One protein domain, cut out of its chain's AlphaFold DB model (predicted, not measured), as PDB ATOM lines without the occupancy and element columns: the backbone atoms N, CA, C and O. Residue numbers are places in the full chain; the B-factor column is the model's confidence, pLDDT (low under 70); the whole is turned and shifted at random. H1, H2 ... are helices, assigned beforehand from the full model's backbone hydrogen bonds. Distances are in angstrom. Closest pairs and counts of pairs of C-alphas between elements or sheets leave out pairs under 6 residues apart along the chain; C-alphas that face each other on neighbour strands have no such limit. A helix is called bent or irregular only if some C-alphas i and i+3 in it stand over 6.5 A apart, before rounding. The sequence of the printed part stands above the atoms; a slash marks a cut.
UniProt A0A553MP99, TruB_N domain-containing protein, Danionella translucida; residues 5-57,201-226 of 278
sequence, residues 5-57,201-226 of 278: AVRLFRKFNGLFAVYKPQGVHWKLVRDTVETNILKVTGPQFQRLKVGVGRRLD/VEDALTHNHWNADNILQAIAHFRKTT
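Overview. This is residues 5 to 57 and 201 to 226 of the 278 residues of the protein "TruB_N domain-containing protein" of Danionella translucida (UniProt A0A553MP99). A long helix, H2, makes one side of a ring of chain that short H1 and the long link of residues 12 to 25 complete, with the beginning of H1 coming back to the end of H2. The third helix, H3, is set across this ring: it begins near the later part of H2 and runs away from it at nearly a right angle, past the end of H1, while after H2 the chain folds back alongside it from residue 46 and then turns away from it over residues 53 to 57. The printed part has 79 residues with three named helices, H1, H2 and H3 in that order, and no named strand; the class is all helix, though under half of the residues, 38 of 79, are in named elements. The whole is compact, with a radius of gyration of the C-alphas of 12.3 A, and spans 34 by 28 by 24 A.

Arrangement. The longest helix is H2, residues 26 to 41. It touches H1, residues 5 to 11, with residue 41 alone; the closest C-alphas are those of Ala 5 and Thr 41, 5.6 A apart. The two helices run opposite ways at a steep tilt of 48 degrees. H2 and H3, residues 212 to 226, only just touch, with 3 pairs of C-alphas within 8 A, made by residues 36 to 40 of H2 and residue 212 of H3 alone. Their closest C-alphas are those of Ile 37 and Ala 212, 5.4 A apart, and their lines are only just about perpendicular, at 70.4 degrees. H1 and H3 are close but not clearly touching; their closest C-alphas, those of Lys 11 and Leu 216, are 6.9 A apart. They run the same way at a steep tilt of 39 degrees. Of the O i to N i+4 pairs, 2 of 3 in H1, 11 of 12 in H2 and 9 of 11 in H3 are within hydrogen-bond range.

Along the chain. H2 runs 22.8 A from C-alpha 26 at (14.109, -13.516, 125.556) to C-alpha 41 at (31.624, 0.652, 122.356). H1 begins at C-alpha 5, at (34.697, 4.680, 124.668), and is 10.0 A long. H3 is 19.3 A long and ends at C-alpha 226, at (14.864, 4.548, 138.181). It is irregular: C-alphas 221 and 224 are 7.2 A apart, and its line is a rough one.

Size, cuts and confidence. The C-alphas farthest apart are those of Arg 7 and Gly 23, 36.3 A. The link from H1 to H2, 14 residues, is long. Residues 58 to 200 are not printed, in the link across the cut from H2 to H3; C-alphas 57 and 201 are 17.8 A apart. The mean pLDDT of the printed part is 78.1, and 19 residues are under 70: residue 5, residues 41 to 57 and residue 226.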
ATOM      1  N   ALA A   5      35.433   5.927 124.491       69.19
ATOM      2  CA  ALA A   5      34.697   4.680 124.668       69.19
ATOM      3  C   ALA A   5      34.315   4.388 126.133       69.19
ATOM      4  O   ALA A   5      33.172   4.041 126.406       69.19
ATOM      5  N   VAL A   6      35.209   4.621 127.105       74.00
ATOM      6  CA  VAL A   6      34.901   4.452 128.542       74.00
ATOM      7  C   VAL A   6      33.841   5.454 129.005       74.00
ATOM      8  O   VAL A   6      32.958   5.115 129.795       74.00
ATOM      9  N   ARG A   7      33.890   6.693 128.503       75.62
ATOM     10  CA  ARG A   7      32.852   7.697 128.794       75.62
ATOM     11  C   ARG A   7      31.501   7.299 128.202       75.62
ATOM     12  O   ARG A   7      30.486   7.536 128.851       75.62
ATOM     13  N   LEU A   8      31.491   6.710 127.007       75.75
ATOM     14  CA  LEU A   8      30.276   6.225 126.354       75.75
ATOM     15  C   LEU A   8      29.682   5.023 127.101       75.75
ATOM     16  O   LEU A   8      28.506   5.049 127.441       75.75
ATOM     17  N   PHE A   9      30.510   4.039 127.461       77.38
ATOM     18  CA  PHE A   9      30.100   2.863 128.232       77.38
ATOM     19  C   PHE A   9      29.415   3.243 129.553       77.38
ATOM     20  O   PHE A   9      28.355   2.725 129.889       77.38
ATOM     21  N   ARG A  10      29.952   4.237 130.276       78.75
ATOM     22  CA  ARG A  10      29.332   4.741 131.517       78.75
ATOM     23  C   ARG A  10      27.925   5.310 131.317       78.75
ATOM     24  O   ARG A  10      27.154   5.325 132.274       78.75
ATOM     25  N   LYS A  11      27.581   5.791 130.117       81.88
ATOM     26  CA  LYS A  11      26.233   6.298 129.818       81.88
ATOM     27  C   LYS A  11      25.210   5.174 129.632       81.88
ATOM     28  O   LYS A  11      24.039   5.411 129.900       81.88
ATOM     29  N   PHE A  12      25.652   3.974 129.257       80.25
ATOM     30  CA  PHE A  12      24.801   2.782 129.171       80.25
ATOM     31  C   PHE A  12      24.473   2.162 130.535       80.25
ATOM     32  O   PHE A  12      23.695   1.218 130.608       80.25
ATOM     33  N   ASN A  13      25.020   2.698 131.632       80.19
ATOM     34  CA  ASN A  13      24.641   2.265 132.970       80.19
ATOM     35  C   ASN A  13      23.261   2.833 133.350       80.19
ATOM     36  O   ASN A  13      23.143   3.952 133.865       80.19
ATOM     37  N   GLY A  14      22.220   2.053 133.080       79.56
ATOM     38  CA  GLY A  14      20.839   2.392 133.380       79.56
ATOM     39  C   GLY A  14      19.878   1.283 132.976       79.56
ATOM     40  O   GLY A  14      20.291   0.176 132.650       79.56
ATOM     41  N   LEU A  15      18.588   1.597 133.036       82.62
ATOM     42  CA  LEU A  15      17.508   0.673 132.712       82.62
ATOM     43  C   LEU A  15      16.695   1.251 131.561       82.62
ATOM     44  O   LEU A  15      16.489   2.464 131.495       82.62
ATOM     45  N   PHE A  16      16.245   0.374 130.678       86.38
ATOM     46  CA  PHE A  16      15.393   0.688 129.541       86.38
ATOM     47  C   PHE A  16      14.512  -0.525 129.239       86.38
ATOM     48  O   PHE A  16      14.872  -1.653 129.579       86.38
ATOM     49  N   ALA A  17      13.369  -0.286 128.605       86.56
ATOM     50  CA  ALA A  17      12.441  -1.333 128.206       86.56
ATOM     51  C   ALA A  17      12.606  -1.678 126.723       86.56
ATOM     52  O   ALA A  17      12.903  -0.820 125.889       86.56
ATOM     53  N   VAL A  18      12.387  -2.949 126.394       88.88
ATOM     54  CA  VAL A  18      12.452  -3.472 125.029       88.88
ATOM     55  C   VAL A  18      11.207  -4.297 124.754       88.88
ATOM     56  O   VAL A  18      10.792  -5.104 125.585       88.88
ATOM     57  N   TYR A  19      10.619  -4.114 123.573       88.50
ATOM     58  CA  TYR A  19       9.506  -4.935 123.133       88.50
ATOM     59  C   TYR A  19      10.013  -6.288 122.631       88.50
ATOM     60  O   TYR A  19      10.849  -6.360 121.728       88.50
ATOM     61  N   LYS A  20       9.470  -7.365 123.199       88.38
ATOM     62  CA  LYS A  20       9.742  -8.744 122.792       88.38
ATOM     63  C   LYS A  20       8.668  -9.203 121.790       88.38
ATOM     64  O   LYS A  20       7.500  -9.276 122.175       88.38
ATOM     65  N   PRO A  21       9.027  -9.550 120.541       86.81
ATOM     66  CA  PRO A  21       8.081 -10.140 119.597       86.81
ATOM     67  C   PRO A  21       7.543 -11.493 120.083       86.81
ATOM     68  O   PRO A  21       8.213 -12.220 120.821       86.81
ATOM     69  N   GLN A  22       6.334 -11.850 119.647       82.38
ATOM     70  CA  GLN A  22       5.749 -13.159 119.950       82.38
ATOM     71  C   GLN A  22       6.579 -14.284 119.314       82.38
ATOM     72  O   GLN A  22       7.143 -14.108 118.239       82.38
ATOM     73  N   GLY A  23       6.689 -15.424 120.000       82.50
ATOM     74  CA  GLY A  23       7.467 -16.584 119.541       82.50
ATOM     75  C   GLY A  23       8.991 -16.451 119.662       82.50
ATOM     76  O   GLY A  23       9.701 -17.439 119.526       82.50
ATOM     77  N   VAL A  24       9.523 -15.264 119.967       87.44
ATOM     78  CA  VAL A  24      10.971 -15.064 120.122       87.44
ATOM     79  C   VAL A  24      11.398 -15.361 121.556       87.44
ATOM     80  O   VAL A  24      10.764 -14.899 122.501       87.44
ATOM     81  N   HIS A  25      12.497 -16.089 121.759       84.62
ATOM     82  CA  HIS A  25      13.046 -16.310 123.098       84.62
ATOM     83  C   HIS A  25      13.717 -15.040 123.653       84.62
ATOM     84  O   HIS A  25      14.409 -14.328 122.926       84.62
ATOM     85  N   TRP A  26      13.567 -14.749 124.953       82.69
ATOM     86  CA  TRP A  26      14.109 -13.516 125.556       82.69
ATOM     87  C   TRP A  26      15.633 -13.411 125.415       82.69
ATOM     88  O   TRP A  26      16.170 -12.317 125.251       82.69
ATOM     89  N   LYS A  27      16.317 -14.560 125.438       85.81
ATOM     90  CA  LYS A  27      17.770 -14.654 125.280       85.81
ATOM     91  C   LYS A  27      18.224 -14.077 123.938       85.81
ATOM     92  O   LYS A  27      19.152 -13.286 123.912       85.81
ATOM     93  N   LEU A  28      17.497 -14.364 122.856       88.19
ATOM     94  CA  LEU A  28      17.813 -13.832 121.529       88.19
ATOM     95  C   LEU A  28      17.661 -12.305 121.473       88.19
ATOM     96  O   LEU A  28      18.497 -11.619 120.888       88.19
ATOM     97  N   VAL A  29      16.617 -11.766 122.112       88.00
ATOM     98  CA  VAL A  29      16.414 -10.311 122.227       88.00
ATOM     99  C   VAL A  29      17.583  -9.669 122.969       88.00
ATOM    100  O   VAL A  29      18.171  -8.709 122.473       88.00
ATOM    101  N   ARG A  30      17.960 -10.229 124.125       86.94
ATOM    102  CA  ARG A  30      19.105  -9.762 124.911       86.94
ATOM    103  C   ARG A  30      20.391  -9.790 124.089       86.94
ATOM    104  O   ARG A  30      21.051  -8.763 123.984       86.94
ATOM    105  N   ASP A  31      20.715 -10.929 123.485       87.25
ATOM    106  CA  ASP A  31      21.969 -11.133 122.757       87.25
ATOM    107  C   ASP A  31      22.066 -10.184 121.541       87.25
ATOM    108  O   ASP A  31      23.134  -9.647 121.234       87.25
ATOM    109  N   THR A  32      20.937  -9.888 120.885       89.00
ATOM    110  CA  THR A  32      20.874  -8.907 119.786       89.00
ATOM    111  C   THR A  32      21.148  -7.484 120.282       89.00
ATOM    112  O   THR A  32      21.941  -6.753 119.681       89.00
ATOM    113  N   VAL A  33      20.524  -7.086 121.396       87.88
ATOM    114  CA  VAL A  33      20.726  -5.763 122.006       87.88
ATOM    115  C   VAL A  33      22.167  -5.604 122.498       87.88
ATOM    116  O   VAL A  33      22.794  -4.581 122.224       87.88
ATOM    117  N   GLU A  34      22.724  -6.624 123.155       86.19
ATOM    118  CA  GLU A  34      24.131  -6.666 123.568       86.19
ATOM    119  C   GLU A  34      25.057  -6.468 122.369       86.19
ATOM    120  O   GLU A  34      25.898  -5.567 122.375       86.19
ATOM    121  N   THR A  35      24.843  -7.234 121.299       85.62
ATOM    122  CA  THR A  35      25.631  -7.139 120.066       85.62
ATOM    123  C   THR A  35      25.593  -5.728 119.471       85.62
ATOM    124  O   THR A  35      26.627  -5.196 119.060       85.62
ATOM    125  N   ASN A  36      24.425  -5.082 119.447       86.44
ATOM    126  CA  ASN A  36      24.283  -3.732 118.901       86.44
ATOM    127  C   ASN A  36      24.979  -2.658 119.748       86.44
ATOM    128  O   ASN A  36      25.547  -1.720 119.186       86.44
ATOM    129  N   ILE A  37      25.002  -2.799 121.076       84.12
ATOM    130  CA  ILE A  37      25.747  -1.884 121.954       84.12
ATOM    131  C   ILE A  37      27.261  -2.104 121.796       84.12
ATOM    132  O   ILE A  37      28.029  -1.141 121.685       84.12
ATOM    133  N   LEU A  38      27.711  -3.360 121.726       82.25
ATOM    134  CA  LEU A  38      29.132  -3.701 121.595       82.25
ATOM    135  C   LEU A  38      29.756  -3.157 120.302       82.25
ATOM    136  O   LEU A  38      30.868  -2.624 120.351       82.25
ATOM    137  N   LYS A  39      29.013  -3.166 119.184       81.88
ATOM    138  CA  LYS A  39      29.436  -2.547 117.909       81.88
ATOM    139  C   LYS A  39      29.870  -1.082 118.060       81.88
ATOM    140  O   LYS A  39      30.775  -0.645 117.360       81.88
ATOM    141  N   VAL A  40      29.247  -0.328 118.970       79.56
ATOM    142  CA  VAL A  40      29.519   1.110 119.164       79.56
ATOM    143  C   VAL A  40      30.578   1.365 120.240       79.56
ATOM    144  O   VAL A  40      31.278   2.378 120.202       79.56
ATOM    145  N   THR A  41      30.726   0.454 121.204       68.81
ATOM    146  CA  THR A  41      31.624   0.652 122.356       68.81
ATOM    147  C   THR A  41      33.053   0.146 122.125       68.81
ATOM    148  O   THR A  41      33.966   0.567 122.840       68.81
ATOM    149  N   GLY A  42      33.256  -0.681 121.094       65.00
ATOM    150  CA  GLY A  42      34.562  -1.180 120.660       65.00
ATOM    151  C   GLY A  42      34.994  -2.491 121.340       65.00
ATOM    152  O   GLY A  42      34.422  -2.883 122.359       65.00
ATOM    153  N   PRO A  43      36.029  -3.173 120.806       62.69
ATOM    154  CA  PRO A  43      36.450  -4.523 121.218       62.69
ATOM    155  C   PRO A  43      37.009  -4.606 122.649       62.69
ATOM    156  O   PRO A  43      37.183  -5.696 123.186       62.69
ATOM    157  N   GLN A  44      37.279  -3.461 123.280       62.62
ATOM    158  CA  GLN A  44      37.746  -3.376 124.668       62.62
ATOM    159  C   GLN A  44      36.703  -3.802 125.716       62.62
ATOM    160  O   GLN A  44      37.065  -4.054 126.863       62.62
ATOM    161  N   PHE A  45      35.418  -3.867 125.355       58.62
ATOM    162  CA  PHE A  45      34.346  -4.319 126.239       58.62
ATOM    163  C   PHE A  45      33.831  -5.663 125.723       58.62
ATOM    164  O   PHE A  45      33.007  -5.704 124.824       58.62
ATOM    165  N   GLN A  46      34.336  -6.775 126.261       51.53
ATOM    166  CA  GLN A  46      33.970  -8.118 125.778       51.53
ATOM    167  C   GLN A  46      32.731  -8.705 126.475       51.53
ATOM    168  O   GLN A  46      32.157  -9.676 125.995       51.53
ATOM    169  N   ARG A  47      32.298  -8.127 127.606       49.91
ATOM    170  CA  ARG A  47      31.123  -8.579 128.373       49.91
ATOM    171  C   ARG A  47      30.330  -7.378 128.884       49.91
ATOM    172  O   ARG A  47      30.620  -6.841 129.952       49.91
ATOM    173  N   LEU A  48      29.320  -6.958 128.126       48.91
ATOM    174  CA  LEU A  48      28.225  -6.152 128.662       48.91
ATOM    175  C   LEU A  48      27.184  -7.136 129.204       48.91
ATOM    176  O   LEU A  48      26.684  -7.949 128.443       48.91
ATOM    177  N   LYS A  49      26.876  -7.094 130.503       51.00
ATOM    178  CA  LYS A  49      25.762  -7.877 131.050       51.00
ATOM    179  C   LYS A  49      24.477  -7.072 130.853       51.00
ATOM    180  O   LYS A  49      24.202  -6.179 131.655       51.00
ATOM    181  N   VAL A  50      23.696  -7.360 129.812       55.97
ATOM    182  CA  VAL A  50      22.308  -6.888 129.751       55.97
ATOM    183  C   VAL A  50      21.481  -7.884 130.555       55.97
ATOM    184  O   VAL A  50      21.107  -8.958 130.092       55.97
ATOM    185  N   GLY A  51      21.236  -7.553 131.821       51.16
ATOM    186  CA  GLY A  51      20.305  -8.323 132.635       51.16
ATOM    187  C   GLY A  51      18.898  -8.196 132.058       51.16
ATOM    188  O   GLY A  51      18.436  -7.087 131.795       51.16
ATOM    189  N   VAL A  52      18.198  -9.317 131.882       52.84
ATOM    190  CA  VAL A  52      16.744  -9.257 131.742       52.84
ATOM    191  C   VAL A  52      16.195  -8.992 133.127       52.84
ATOM    192  O   VAL A  52      16.330  -9.821 134.025       52.84
ATOM    193  N   GLY A  53      15.610  -7.812 133.312       52.34
ATOM    194  CA  GLY A  53      14.875  -7.495 134.523       52.34
ATOM    195  C   GLY A  53      13.638  -8.379 134.597       52.34
ATOM    196  O   GLY A  53      12.563  -7.947 134.219       52.34
ATOM    197  N   ARG A  54      13.759  -9.618 135.088       47.44
ATOM    198  CA  ARG A  54      12.585 -10.334 135.612       47.44
ATOM    199  C   ARG A  54      12.140  -9.770 136.964       47.44
ATOM    200  O   ARG A  54      11.128 -10.203 137.500       47.44
ATOM    201  N   ARG A  55      12.889  -8.811 137.519       49.84
ATOM    202  CA  ARG A  55      12.630  -8.213 138.826       49.84
ATOM    203  C   ARG A  55      13.460  -6.945 138.977       49.84
ATOM    204  O   ARG A  55      14.564  -6.977 139.510       49.84
ATOM    205  N   LEU A  56      12.978  -5.834 138.427       44.72
ATOM    206  CA  LEU A  56      13.634  -4.549 138.674       44.72
ATOM    207  C   LEU A  56      13.548  -4.140 140.137       44.72
ATOM    208  O   LEU A  56      14.490  -3.540 140.635       44.72
ATOM    209  N   ASP A  57      12.495  -4.591 140.814       46.44
ATOM    210  CA  ASP A  57      12.321  -4.523 142.249       46.44
ATOM    211  C   ASP A  57      11.544  -5.763 142.692       46.44
ATOM    212  O   ASP A  57      10.681  -6.256 141.963       46.44
ATOM    213  N   VAL A 201       4.387  -0.528 127.935       87.50
ATOM    214  CA  VAL A 201       4.632  -0.998 126.566       87.50
ATOM    215  C   VAL A 201       4.934   0.150 125.605       87.50
ATOM    216  O   VAL A 201       5.714  -0.048 124.678       87.50
ATOM    217  N   GLU A 202       4.378   1.342 125.828       88.12
ATOM    218  CA  GLU A 202       4.643   2.517 124.985       88.12
ATOM    219  C   GLU A 202       6.098   2.997 125.095       88.12
ATOM    220  O   GLU A 202       6.642   3.565 124.152       88.12
ATOM    221  N   ASP A 203       6.744   2.716 126.227       86.69
ATOM    222  CA  ASP A 203       8.132   3.083 126.500       86.69
ATOM    223  C   ASP A 203       9.140   2.076 125.923       86.69
ATOM    224  O   ASP A 203      10.357   2.293 125.965       86.69
ATOM    225  N   ALA A 204       8.653   0.934 125.434       88.69
ATOM    226  CA  ALA A 204       9.481  -0.187 125.031       88.69
ATOM    227  C   ALA A 204      10.040   0.002 123.613       88.69
ATOM    228  O   ALA A 204       9.307   0.184 122.640       88.69
ATOM    229  N   LEU A 205      11.360  -0.128 123.466       91.25
ATOM    230  CA  LEU A 205      12.011  -0.036 122.160       91.25
ATOM    231  C   LEU A 205      11.650  -1.245 121.286       91.25
ATOM    232  O   LEU A 205      11.929  -2.398 121.632       91.25
ATOM    233  N   THR A 206      11.073  -0.989 120.114       91.56
ATOM    234  CA  THR A 206      10.821  -2.007 119.083       91.56
ATOM    235  C   THR A 206      12.115  -2.451 118.399       91.56
ATOM    236  O   THR A 206      13.084  -1.698 118.395       91.56
ATOM    237  N   HIS A 207      12.098  -3.602 117.716       87.88
ATOM    238  CA  HIS A 207      13.253  -4.188 117.014       87.88
ATOM    239  C   HIS A 207      14.083  -3.190 116.183       87.88
ATOM    240  O   HIS A 207      15.302  -3.123 116.311       87.88
ATOM    241  N   ASN A 208      13.422  -2.341 115.394       89.12
ATOM    242  CA  ASN A 208      14.092  -1.364 114.522       89.12
ATOM    243  C   ASN A 208      14.855  -0.269 115.290       89.12
ATOM    244  O   ASN A 208      15.703   0.415 114.728       89.12
ATOM    245  N   HIS A 209      14.548  -0.100 116.575       90.25
ATOM    246  CA  HIS A 209      15.096   0.936 117.437       90.25
ATOM    247  C   HIS A 209      16.115   0.390 118.446       90.25
ATOM    248  O   HIS A 209      16.506   1.125 119.351       90.25
ATOM    249  N   TRP A 210      16.600  -0.847 118.289       89.00
ATOM    250  CA  TRP A 210      17.653  -1.446 119.129       89.00
ATOM    251  C   TRP A 210      19.056  -0.910 118.803       89.00
ATOM    252  O   TRP A 210      20.018  -1.666 118.676       89.00
ATOM    253  N   ASN A 211      19.167   0.409 118.665       90.06
ATOM    254  CA  ASN A 211      20.397   1.121 118.351       90.06
ATOM    255  C   ASN A 211      20.937   1.814 119.603       90.06
ATOM    256  O   ASN A 211      20.174   2.250 120.466       90.06
ATOM    257  N   ALA A 212      22.259   1.971 119.664       86.25
ATOM    258  CA  ALA A 212      22.963   2.621 120.768       86.25
ATOM    259  C   ALA A 212      22.366   3.988 121.151       86.25
ATOM    260  O   ALA A 212      22.129   4.239 122.331       86.25
ATOM    261  N   ASP A 213      22.075   4.846 120.172       89.25
ATOM    262  CA  ASP A 213      21.564   6.198 120.427       89.25
ATOM    263  C   ASP A 213      20.164   6.189 121.048       89.25
ATOM    264  O   ASP A 213      19.923   6.872 122.044       89.25
ATOM    265  N   ASN A 214      19.263   5.354 120.525       91.75
ATOM    266  CA  ASN A 214      17.902   5.213 121.050       91.75
ATOM    267  C   ASN A 214      17.909   4.619 122.463       91.75
ATOM    268  O   ASN A 214      17.175   5.077 123.335       91.75
ATOM    269  N   ILE A 215      18.785   3.644 122.720       90.19
ATOM    270  CA  ILE A 215      18.972   3.063 124.054       90.19
ATOM    271  C   ILE A 215      19.484   4.126 125.034       90.19
ATOM    272  O   ILE A 215      18.976   4.232 126.147       90.19
ATOM    273  N   LEU A 216      20.446   4.963 124.629       89.00
ATOM    274  CA  LEU A 216      20.933   6.061 125.469       89.00
ATOM    275  C   LEU A 216      19.840   7.087 125.779       89.00
ATOM    276  O   LEU A 216      19.764   7.565 126.912       89.00
ATOM    277  N   GLN A 217      18.996   7.416 124.800       90.00
ATOM    278  CA  GLN A 217      17.850   8.303 125.000       90.00
ATOM    279  C   GLN A 217      16.832   7.691 125.969       90.00
ATOM    280  O   GLN A 217      16.428   8.358 126.922       90.00
ATOM    281  N   ALA A 218      16.495   6.410 125.797       88.81
ATOM    282  CA  ALA A 218      15.600   5.686 126.697       88.81
ATOM    283  C   ALA A 218      16.153   5.646 128.133       88.81
ATOM    284  O   ALA A 218      15.464   6.011 129.086       88.81
ATOM    285  N   ILE A 219      17.436   5.311 128.303       87.50
ATOM    286  CA  ILE A 219      18.101   5.332 129.614       87.50
ATOM    287  C   ILE A 219      18.053   6.733 130.230       87.50
ATOM    288  O   ILE A 219      17.790   6.875 131.426       87.50
ATOM    289  N   ALA A 220      18.313   7.781 129.443       87.56
ATOM    290  CA  ALA A 220      18.286   9.158 129.925       87.56
ATOM    291  C   ALA A 220      16.882   9.575 130.392       87.56
ATOM    292  O   ALA A 220      16.764  10.192 131.456       87.56
ATOM    293  N   HIS A 221      15.846   9.185 129.645       86.44
ATOM    294  CA  HIS A 221      14.443   9.424 129.973       86.44
ATOM    295  C   HIS A 221      14.072   8.798 131.327       86.44
ATOM    296  O   HIS A 221      13.621   9.491 132.243       86.44
ATOM    297  N   PHE A 222      14.388   7.515 131.522       80.88
ATOM    298  CA  PHE A 222      14.028   6.785 132.743       80.88
ATOM    299  C   PHE A 222      15.007   6.962 133.902       80.88
ATOM    300  O   PHE A 222      14.755   6.483 135.011       80.88
ATOM    301  N   ARG A 223      16.111   7.696 133.716       82.06
ATOM    302  CA  ARG A 223      17.157   7.857 134.740       82.06
ATOM    303  C   ARG A 223      16.651   8.479 136.037       82.06
ATOM    304  O   ARG A 223      17.134   8.137 137.113       82.06
ATOM    305  N   LYS A 224      15.711   9.427 135.951       73.94
ATOM    306  CA  LYS A 224      15.124  10.083 137.134       73.94
ATOM    307  C   LYS A 224      14.210   9.120 137.894       73.94
ATOM    308  O   LYS A 224      14.344   8.998 139.109       73.94
ATOM    309  N   THR A 225      13.337   8.417 137.177       73.25
ATOM    310  CA  THR A 225      12.374   7.452 137.729       73.25
ATOM    311  C   THR A 225      13.087   6.271 138.386       73.25
ATOM    312  O   THR A 225      12.872   5.982 139.559       73.25
ATOM    313  N   THR A 226      14.053   5.677 137.686       69.69
ATOM    314  CA  THR A 226      14.864   4.548 138.181       69.69
ATOM    315  C   THR A 226      15.746   4.919 139.376       69.69
ATOM    316  O   THR A 226      15.957   4.103 140.270       69.69
TER     317      THR A 226